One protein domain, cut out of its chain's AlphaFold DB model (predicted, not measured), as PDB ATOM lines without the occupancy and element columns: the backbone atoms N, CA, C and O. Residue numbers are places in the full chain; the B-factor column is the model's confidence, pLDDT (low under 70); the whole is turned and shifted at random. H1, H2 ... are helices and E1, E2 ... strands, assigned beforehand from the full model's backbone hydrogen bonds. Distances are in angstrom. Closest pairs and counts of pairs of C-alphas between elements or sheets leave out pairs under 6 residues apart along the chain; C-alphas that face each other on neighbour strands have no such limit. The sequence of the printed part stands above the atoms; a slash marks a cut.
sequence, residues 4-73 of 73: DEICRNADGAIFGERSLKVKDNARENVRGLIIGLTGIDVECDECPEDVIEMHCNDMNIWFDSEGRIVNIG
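This is residues 4 to 73 of the 73 residues of an uncharacterized protein of Lachnoanaerobaculum saburreum (UniProt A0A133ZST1). What shape do these atoms make? A small hairpin of two strands, E1 and E2, packs beside the middle of one long helix, H2, which makes the longest axis of the whole. H3 crosses H2 in its second half, and the short helix H1 lies near both H2 and H3. What is it made of? The printed part has 70 residues with three named helices and two named strands, in the order H1, H2, H3, E1, E2; the sheet's order is E1 - E2, antiparallel, and the class is mostly helix. How tightly is it gathered? It is compact, with a radius of gyration of the C-alphas of 11.6 A and spans of 33 by 26 by 16 A.

How is the sheet made? E1, residues 61 to 63, and E2, residues 69 to 72, are antiparallel neighbours and form a hairpin, with 157 degrees between their N-to-C directions. The C-alphas of Ile 61 and Ile 72 face each other at 4.6 A. N 62 and O 71 are within hydrogen-bond range at 2.8 A, as are N 70 and O 62 at 2.9 A. Where does the longest helix stand to this sheet? H2, residues 17 to 38, has C-alphas within 10 A of both strands, through its residues 22 to 33. Its closest C-alphas to E2 are those of Asn 29 and Ile 69, 6.7 A apart, and to E1 those of Ala 26 and Phe 63, 7.2 A apart. How does H3, residues 48 to 58, meet H2? They touch, H2 with its residues 27 to 34 alone, and the closest C-alphas are those of Val 30 and Ile 52, 6.6 A apart. Their lines are about perpendicular, but only just, at 70.1 degrees, and H3 is apart from E2. And where is H1, residues 4 to 9? H1 and H2 are close but not clearly touching, about perpendicular at 77 degrees, with the closest C-alphas, those of Cys 7 and Lys 23, 6.7 A apart. H1 and H3 are near each other, with 5 pairs of C-alphas within 10 A, while H1 and E2 are apart. In H1, H2 and H3 every O i to N i+4 pair is within hydrogen-bond range.

Where do the strands lie? E1, Ile 61 to Phe 63, begins with its C-alpha at (-10.250, -6.430, 91.008). E2, Ile 69 to Ile 72, ends with its C-alpha at (-11.787, -10.190, 93.218); E1 is 6.8 A and E2 is 7.6 A from first to last C-alpha. How far do the longer helices reach? H2, Glu 17 to Thr 38, begins with its C-alpha at (-5.163, 15.192, 97.802) and is 31.3 A from first to last C-alpha. H3, Pro 48 to Asp 58, is 15.3 A. Where is the first element? H1, Asp 4 to Asn 9, is 8.8 A long in the same measure and begins with its C-alpha at (-6.773, 5.386, 84.509).

How large is it? The two C-alphas farthest apart are those of Ile 14 and Gly 39, at 34.0 A. Are there cuts or long links? The printed part has no cut and no long link. The links H3 to E1 and E1 to E2 are tight, while H1 to H2, of 7 residues, and H2 to H3, of 9 residues, are short. Where is the model least sure? The mean pLDDT of the printed part is 75.1, and residues 4 to 20 and residue 73 are under 70.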
ATOM      1  N   ASP A   4      -5.903   4.225  84.704       63.84
ATOM      2  CA  ASP A   4      -6.773   5.386  84.509       63.84
ATOM      3  C   ASP A   4      -8.268   5.077  84.746       63.84
ATOM      4  O   ASP A   4      -9.005   5.895  85.301       63.84
ATOM      5  N   GLU A   5      -8.730   3.885  84.361       64.38
ATOM      6  CA  GLU A   5     -10.091   3.397  84.619       64.38
ATOM      7  C   GLU A   5     -10.286   2.972  86.079       64.38
ATOM      8  O   GLU A   5     -11.332   3.268  86.656       64.38
ATOM      9  N   ILE A   6      -9.271   2.367  86.708       63.78
ATOM     10  CA  ILE A   6      -9.249   2.107  88.157       63.78
ATOM     11  C   ILE A   6      -9.338   3.439  88.910       63.78
ATOM     12  O   ILE A   6     -10.165   3.588  89.809       63.78
ATOM     13  N   CYS A   7      -8.573   4.448  88.477       58.00
ATOM     14  CA  CYS A   7      -8.636   5.808  89.012       58.00
ATOM     15  C   CYS A   7     -10.027   6.442  88.856       58.00
ATOM     16  O   CYS A   7     -10.437   7.217  89.718       58.00
ATOM     17  N   ARG A   8     -10.741   6.142  87.764       62.00
ATOM     18  CA  ARG A   8     -12.108   6.629  87.512       62.00
ATOM     19  C   ARG A   8     -13.179   5.877  88.299       62.00
ATOM     20  O   ARG A   8     -14.214   6.466  88.589       62.00
ATOM     21  N   ASN A   9     -12.954   4.604  88.616       61.81
ATOM     22  CA  ASN A   9     -13.882   3.787  89.401       61.81
ATOM     23  C   ASN A   9     -13.731   4.008  90.910       61.81
ATOM     24  O   ASN A   9     -14.732   3.992  91.622       61.81
ATOM     25  N   ALA A  10     -12.503   4.218  91.397       58.00
ATOM     26  CA  ALA A  10     -12.218   4.386  92.823       58.00
ATOM     27  C   ALA A  10     -12.707   5.732  93.387       58.00
ATOM     28  O   ALA A  10     -12.818   5.890  94.598       58.00
ATOM     29  N   ASP A  11     -13.025   6.705  92.535       51.44
ATOM     30  CA  ASP A  11     -13.558   7.986  92.972       51.44
ATOM     31  C   ASP A  11     -14.467   8.542  91.880       51.44
ATOM     32  O   ASP A  11     -14.078   8.619  90.713       51.44
ATOM     33  N   GLY A  12     -15.661   8.995  92.252       49.91
ATOM     34  CA  GLY A  12     -16.431   9.927  91.436       49.91
ATOM     35  C   GLY A  12     -15.662  11.244  91.329       49.91
ATOM     36  O   GLY A  12     -16.003  12.205  92.002       49.91
ATOM     37  N   ALA A  13     -14.594  11.240  90.531       49.16
ATOM     38  CA  ALA A  13     -13.721  12.328  90.120       49.16
ATOM     39  C   ALA A  13     -13.689  13.547  91.061       49.16
ATOM     40  O   ALA A  13     -14.246  14.596  90.737       49.16
ATOM     41  N   ILE A  14     -12.959  13.467  92.179       45.09
ATOM     42  CA  ILE A  14     -12.535  14.673  92.905       45.09
ATOM     43  C   ILE A  14     -11.016  14.785  92.810       45.09
ATOM     44  O   ILE A  14     -10.279  14.312  93.669       45.09
ATOM     45  N   PHE A  15     -10.539  15.430  91.742       47.28
ATOM     46  CA  PHE A  15      -9.133  15.815  91.595       47.28
ATOM     47  C   PHE A  15      -8.687  16.638  92.822       47.28
ATOM     48  O   PHE A  15      -9.129  17.769  93.016       47.28
ATOM     49  N   GLY A  16      -7.831  16.050  93.664       59.38
ATOM     50  CA  GLY A  16      -7.318  16.636  94.912       59.38
ATOM     51  C   GLY A  16      -6.523  15.630  95.759       59.38
ATOM     52  O   GLY A  16      -6.434  14.455  95.402       59.38
ATOM     53  N   GLU A  17      -5.970  16.052  96.902       60.72
ATOM     54  CA  GLU A  17      -5.163  15.192  97.802       60.72
ATOM     55  C   GLU A  17      -5.873  13.891  98.210       60.72
ATOM     56  O   GLU A  17      -5.234  12.860  98.402       60.72
ATOM     57  N   ARG A  18      -7.209  13.913  98.291       63.38
ATOM     58  CA  ARG A  18      -8.011  12.724  98.598       63.38
ATOM     59  C   ARG A  18      -7.905  11.657  97.508       63.38
ATOM     60  O   ARG A  18      -7.669  10.502  97.836       63.38
ATOM     61  N   SER A  19      -7.995  12.050  96.235       61.72
ATOM     62  CA  SER A  19      -7.841  11.128  95.103       61.72
ATOM     63  C   SER A  19      -6.431  10.543  95.006       61.72
ATOM     64  O   SER A  19      -6.278   9.384  94.643       61.72
ATOM     65  N   LEU A  20      -5.398  11.308  95.380       66.19
ATOM     66  CA  LEU A  20      -4.026  10.795  95.461       66.19
ATOM     67  C   LEU A  20      -3.912   9.720  96.546       66.19
ATOM     68  O   LEU A  20      -3.386   8.644  96.295       66.19
ATOM     69  N   LYS A  21      -4.516   9.962  97.711       75.12
ATOM     70  CA  LYS A  21      -4.508   9.012  98.827       75.12
ATOM     71  C   LYS A  21      -5.266   7.714  98.523       75.12
ATOM     72  O   LYS A  21      -4.845   6.642  98.940       75.12
ATOM     73  N   VAL A  22      -6.372   7.809  97.785       74.88
ATOM     74  CA  VAL A  22      -7.135   6.648  97.298       74.88
ATOM     75  C   VAL A  22      -6.311   5.827  96.303       74.88
ATOM     76  O   VAL A  22      -6.306   4.600  96.378       74.88
ATOM     77  N   LYS A  23      -5.567   6.487  95.408       72.56
ATOM     78  CA  LYS A  23      -4.663   5.813  94.464       72.56
ATOM     79  C   LYS A  23      -3.524   5.094  95.172       72.56
ATOM     80  O   LYS A  23      -3.271   3.936  94.850       72.56
ATOM     81  N   ASP A  24      -2.888   5.750  96.140       80.12
ATOM     82  CA  ASP A  24      -1.823   5.137  96.936       80.12
ATOM     83  C   ASP A  24      -2.354   3.915  97.694       80.12
ATOM     84  O   ASP A  24      -1.753   2.846  97.625       80.12
ATOM     85  N   ASN A  25      -3.542   4.016  98.305       83.50
ATOM     86  CA  ASN A  25      -4.195   2.871  98.936       83.50
ATOM     87  C   ASN A  25      -4.447   1.726  97.945       83.50
ATOM     88  O   ASN A  25      -4.117   0.582  98.257       83.50
ATOM     89  N   ALA A  26      -5.019   1.998  96.768       81.19
ATOM     90  CA  ALA A  26      -5.288   0.962  95.768       81.19
ATOM     91  C   ALA A  26      -3.997   0.283  95.310       81.19
ATOM     92  O   ALA A  26      -3.923  -0.947  95.275       81.19
ATOM     93  N   ARG A  27      -2.954   1.077  95.050       80.50
ATOM     94  CA  ARG A  27      -1.625   0.590  94.677       80.50
ATOM     95  C   ARG A  27      -1.040  -0.313  95.758       80.50
ATOM     96  O   ARG A  27      -0.627  -1.429  95.454       80.50
ATOM     97  N   GLU A  28      -1.034   0.135  97.012       85.00
ATOM     98  CA  GLU A  28      -0.492  -0.640  98.131       85.00
ATOM     99  C   GLU A  28      -1.277  -1.933  98.373       85.00
ATOM    100  O   GLU A  28      -0.674  -2.982  98.606       85.00
ATOM    101  N   ASN A  29      -2.610  -1.892  98.268       85.44
ATOM    102  CA  ASN A  29      -3.445  -3.080  98.433       85.44
ATOM    103  C   ASN A  29      -3.185  -4.110  97.325       85.44
ATOM    104  O   ASN A  29      -3.030  -5.295  97.622       85.44
ATOM    105  N   VAL A  30      -3.095  -3.677  96.062       83.31
ATOM    106  CA  VAL A  30      -2.802  -4.588  94.942       83.31
ATOM    107  C   VAL A  30      -1.383  -5.125  95.034       83.31
ATOM    108  O   VAL A  30      -1.179  -6.324  94.869       83.31
ATOM    109  N   ARG A  31      -0.406  -4.281  95.370       85.44
ATOM    110  CA  ARG A  31       0.969  -4.722  95.625       85.44
ATOM    111  C   ARG A  31       1.012  -5.795  96.709       85.44
ATOM    112  O   ARG A  31       1.620  -6.838  96.500       85.44
ATOM    113  N   GLY A  32       0.347  -5.562  97.842       85.62
ATOM    114  CA  GLY A  32       0.261  -6.536  98.928       85.62
ATOM    115  C   GLY A  32      -0.385  -7.850  98.483       85.62
ATOM    116  O   GLY A  32       0.101  -8.923  98.840       85.62
ATOM    117  N   LEU A  33      -1.430  -7.775  97.655       85.25
ATOM    118  CA  LEU A  33      -2.075  -8.947  97.068       85.25
ATOM    119  C   LEU A  33      -1.122  -9.719  96.143       85.25
ATOM    120  O   LEU A  33      -0.997 -10.932  96.286       85.25
ATOM    121  N   ILE A  34      -0.423  -9.036  95.232       83.75
ATOM    122  CA  ILE A  34       0.520  -9.661  94.294       83.75
ATOM    123  C   ILE A  34       1.671 -10.311  95.058       83.75
ATOM    124  O   ILE A  34       1.944 -11.486  94.831       83.75
ATOM    125  N   ILE A  35       2.274  -9.613  96.025       87.00
ATOM    126  CA  ILE A  35       3.312 -10.184  96.895       87.00
ATOM    127  C   ILE A  35       2.776 -11.425  97.620       87.00
ATOM    128  O   ILE A  35       3.474 -12.432  97.713       87.00
ATOM    129  N   GLY A  36       1.533 -11.392  98.106       83.75
ATOM    130  CA  GLY A  36       0.904 -12.542  98.757       83.75
ATOM    131  C   GLY A  36       0.662 -13.737  97.825       83.75
ATOM    132  O   GLY A  36       0.739 -14.880  98.276       83.75
ATOM    133  N   LEU A  37       0.386 -13.492  96.542       82.06
ATOM    134  CA  LEU A  37       0.077 -14.526  95.548       82.06
ATOM    135  C   LEU A  37       1.323 -15.094  94.858       82.06
ATOM    136  O   LEU A  37       1.414 -16.302  94.648       82.06
ATOM    137  N   THR A  38       2.263 -14.232  94.478       80.88
ATOM    138  CA  THR A  38       3.425 -14.576  93.644       80.88
ATOM    139  C   THR A  38       4.740 -14.533  94.420       80.88
ATOM    140  O   THR A  38       5.728 -15.114  93.975       80.88
ATOM    141  N   GLY A  39       4.776 -13.858  95.574       81.44
ATOM    142  CA  GLY A  39       6.010 -13.566  96.308       81.44
ATOM    143  C   GLY A  39       6.874 -12.481  95.659       81.44
ATOM    144  O   GLY A  39       7.989 -12.250  96.123       81.44
ATOM    145  N   ILE A  40       6.391 -11.838  94.590       80.31
ATOM    146  CA  ILE A  40       7.137 -10.838  93.823       80.31
ATOM    147  C   ILE A  40       6.660  -9.448  94.217       80.31
ATOM    148  O   ILE A  40       5.464  -9.155  94.211       80.31
ATOM    149  N   ASP A  41       7.619  -8.584  94.531       81.62
ATOM    150  CA  ASP A  41       7.359  -7.171  94.736       81.62
ATOM    151  C   ASP A  41       7.377  -6.431  93.398       81.62
ATOM    152  O   ASP A  41       8.418  -6.311  92.753       81.62
ATOM    153  N   VAL A  42       6.212  -5.923  92.998       78.38
ATOM    154  CA  VAL A  42       6.045  -5.150  91.760       78.38
ATOM    155  C   VAL A  42       6.848  -3.853  91.762       78.38
ATOM    156  O   VAL A  42       7.161  -3.346  90.695       78.38
ATOM    157  N   GLU A  43       7.239  -3.325  92.929       76.44
ATOM    158  CA  GLU A  43       8.097  -2.132  92.998       76.44
ATOM    159  C   GLU A  43       9.543  -2.383  92.585       76.44
ATOM    160  O   GLU A  43      10.295  -1.430  92.388       76.44
ATOM    161  N   CYS A  44       9.947  -3.645  92.450       74.88
ATOM    162  CA  CYS A  44      11.229  -3.987  91.848       74.88
ATOM    163  C   CYS A  44      11.185  -3.992  90.311       74.88
ATOM    164  O   CYS A  44      12.237  -4.165  89.696       74.88
ATOM    165  N   ASP A  45      10.006  -3.839  89.704       79.06
ATOM    166  CA  ASP A  45       9.846  -3.773  88.253       79.06
ATOM    167  C   ASP A  45      10.193  -2.373  87.712       79.06
ATOM    168  O   ASP A  45      10.118  -1.376  88.434       79.06
ATOM    169  N   GLU A  46      10.574  -2.283  86.435       76.44
ATOM    170  CA  GLU A  46      10.825  -0.991  85.780       76.44
ATOM    171  C   GLU A  46       9.535  -0.166  85.650       76.44
ATOM    172  O   GLU A  46       9.602   1.065  85.654       76.44
ATOM    173  N   CYS A  47       8.373  -0.831  85.567       77.56
ATOM    174  CA  CYS A  47       7.061  -0.188  85.509       77.56
ATOM    175  C   CYS A  47       6.039  -0.894  86.432       77.56
ATOM    176  O   CYS A  47       5.231  -1.708  85.974       77.56
ATOM    177  N   PRO A  48       6.046  -0.606  87.749       74.31
ATOM    178  CA  PRO A  48       5.118  -1.207  88.711       74.31
ATOM    179  C   PRO A  48       3.643  -0.979  88.358       74.31
ATOM    180  O   PRO A  48       2.807  -1.836  88.648       74.31
ATOM    181  N   GLU A  49       3.302   0.159  87.746       76.25
ATOM    182  CA  GLU A  49       1.928   0.469  87.343       76.25
ATOM    183  C   GLU A  49       1.392  -0.508  86.291       76.25
ATOM    184  O   GLU A  49       0.249  -0.945  86.416       76.25
ATOM    185  N   ASP A  50       2.212  -0.901  85.311       80.88
ATOM    186  CA  ASP A  50       1.806  -1.833  84.251       80.88
ATOM    187  C   ASP A  50       1.546  -3.234  84.816       80.88
ATOM    188  O   ASP A  50       0.577  -3.903  84.447       80.88
ATOM    189  N   VAL A  51       2.381  -3.672  85.762       80.62
ATOM    190  CA  VAL A  51       2.222  -4.968  86.433       80.62
ATOM    191  C   VAL A  51       0.956  -4.976  87.290       80.62
ATOM    192  O   VAL A  51       0.161  -5.918  87.227       80.62
ATOM    193  N   ILE A  52       0.726  -3.906  88.055       79.44
ATOM    194  CA  ILE A  52      -0.496  -3.716  88.848       79.44
ATOM    195  C   ILE A  52      -1.728  -3.704  87.940       79.44
ATOM    196  O   ILE A  52      -2.710  -4.378  88.245       79.44
ATOM    197  N   GLU A  53      -1.683  -2.987  86.818       81.44
ATOM    198  CA  GLU A  53      -2.771  -2.930  85.842       81.44
ATOM    199  C   GLU A  53      -3.076  -4.311  85.248       81.44
ATOM    200  O   GLU A  53      -4.240  -4.720  85.185       81.44
ATOM    201  N   MET A  54      -2.041  -5.057  84.857       83.38
ATOM    202  CA  MET A  54      -2.183  -6.411  84.327       83.38
ATOM    203  C   MET A  54      -2.862  -7.332  85.344       83.38
ATOM    204  O   MET A  54      -3.832  -8.005  85.004       83.38
ATOM    205  N   HIS A  55      -2.411  -7.320  86.598       81.50
ATOM    206  CA  HIS A  55      -2.986  -8.145  87.661       81.50
ATOM    207  C   HIS A  55      -4.403  -7.724  88.051       81.50
ATOM    208  O   HIS A  55      -5.254  -8.582  88.279       81.50
ATOM    209  N   CYS A  56      -4.684  -6.421  88.095       80.94
ATOM    210  CA  CYS A  56      -6.034  -5.913  88.314       80.94
ATOM    211  C   CYS A  56      -7.004  -6.377  87.225       80.94
ATOM    212  O   CYS A  56      -8.152  -6.689  87.537       80.94
ATOM    213  N   ASN A  57      -6.553  -6.430  85.969       82.31
ATOM    214  CA  ASN A  57      -7.349  -6.942  84.857       82.31
ATOM    215  C   ASN A  57      -7.527  -8.455  84.905       82.31
ATOM    216  O   ASN A  57      -8.641  -8.933  84.713       82.31
ATOM    217  N   ASP A  58      -6.448  -9.191  85.166       84.69
ATOM    218  CA  ASP A  58      -6.452 -10.654  85.201       84.69
ATOM    219  C   ASP A  58      -7.350 -11.193  86.324       84.69
ATOM    220  O   ASP A  58      -8.129 -12.118  86.117       84.69
ATOM    221  N   MET A  59      -7.303 -10.549  87.493       81.75
ATOM    222  CA  MET A  59      -8.095 -10.915  88.673       81.75
ATOM    223  C   MET A  59      -9.411 -10.134  88.804       81.75
ATOM    224  O   MET A  59     -10.095 -10.249  89.823       81.75
ATOM    225  N   ASN A  60      -9.719  -9.284  87.816       83.69
ATOM    226  CA  ASN A  60     -10.903  -8.427  87.770       83.69
ATOM    227  C   ASN A  60     -11.193  -7.762  89.132       83.69
ATOM    228  O   ASN A  60     -12.243  -7.989  89.733       83.69
ATOM    229  N   ILE A  61     -10.223  -7.000  89.650       83.25
ATOM    230  CA  ILE A  61     -10.250  -6.430  91.008       83.25
ATOM    231  C   ILE A  61     -11.186  -5.217  91.080       83.25
ATOM    232  O   ILE A  61     -11.157  -4.330  90.227       83.25
ATOM    233  N   TRP A  62     -11.981  -5.149  92.150       81.75
ATOM    234  CA  TRP A  62     -12.889  -4.043  92.447       81.75
ATOM    235  C   TRP A  62     -12.435  -3.309  93.703       81.75
ATOM    236  O   TRP A  62     -12.098  -3.938  94.710       81.75
ATOM    237  N   PHE A  63     -12.503  -1.980  93.661       81.00
ATOM    238  CA  PHE A  63     -12.110  -1.103  94.761       81.00
ATOM    239  C   PHE A  63     -13.312  -0.362  95.352       81.00
ATOM    240  O   PHE A  63     -14.271  -0.061  94.639       81.00
ATOM    241  N   ASP A  64     -13.260  -0.060  96.650       80.44
ATOM    242  CA  ASP A  64     -14.155   0.920  97.269       80.44
ATOM    243  C   ASP A  64     -13.695   2.367  97.015       80.44
ATOM    244  O   ASP A  64     -12.643   2.631  96.430       80.44
ATOM    245  N   SER A  65     -14.484   3.317  97.521       74.81
ATOM    246  CA  SER A  65     -14.200   4.755  97.470       74.81
ATOM    247  C   SER A  65     -12.949   5.196  98.244       74.81
ATOM    248  O   SER A  65     -12.604   6.375  98.240       74.81
ATOM    249  N   GLU A  66     -12.316   4.297  98.999       76.06
ATOM    250  CA  GLU A  66     -11.071   4.551  99.726       76.06
ATOM    251  C   GLU A  66      -9.863   3.853  99.079       76.06
ATOM    252  O   GLU A  66      -8.748   3.969  99.598       76.06
ATOM    253  N   GLY A  67     -10.062   3.152  97.955       75.19
ATOM    254  CA  GLY A  67      -9.016   2.414  97.252       75.19
ATOM    255  C   GLY A  67      -8.704   1.063  97.890       75.19
ATOM    256  O   GLY A  67      -7.620   0.526  97.690       75.19
ATOM    257  N   ARG A  68      -9.608   0.494  98.690       83.06
ATOM    258  CA  ARG A  68      -9.438  -0.853  99.250       83.06
ATOM    259  C   ARG A  68     -10.079  -1.885  98.344       83.06
ATOM    260  O   ARG A  68     -11.143  -1.644  97.783       83.06
ATOM    261  N   ILE A  69      -9.452  -3.051  98.245       84.44
ATOM    262  CA  ILE A  69      -9.989  -4.169  97.469       84.44
ATOM    263  C   ILE A  69     -11.246  -4.692  98.169       84.44
ATOM    264  O   ILE A  69     -11.180  -5.166  99.303       84.44
ATOM    265  N   VAL A  70     -12.388  -4.607  97.489       84.62
ATOM    266  CA  VAL A  70     -13.680  -5.110  97.986       84.62
ATOM    267  C   VAL A  70     -14.122  -6.387  97.301       84.62
ATOM    268  O   VAL A  70     -14.931  -7.124  97.861       84.62
ATOM    269  N   ASN A  71     -13.622  -6.651  96.094       81.56
ATOM    270  CA  ASN A  71     -13.946  -7.871  95.375       81.56
ATOM    271  C   ASN A  71     -12.831  -8.260  94.400       81.56
ATOM    272  O   ASN A  71     -12.125  -7.397  93.878       81.56
ATOM    273  N   ILE A  72     -12.707  -9.563  94.168       83.00
ATOM    274  CA  ILE A  72     -11.787 -10.190  93.218       83.00
ATOM    275  C   ILE A  72     -12.624 -11.250  92.489       83.00
ATOM    276  O   ILE A  72     -13.274 -12.057  93.162       83.00
ATOM    277  N   GLY A  73     -12.688 -11.187  91.157       67.31
ATOM    278  CA  GLY A  73     -13.692 -11.893  90.349       67.31
ATOM    279  C   GLY A  73     -13.110 -12.819  89.299       67.31
ATOM    280  O   GLY A  73     -12.310 -12.324  88.483       67.31
TER     281      GLY A  73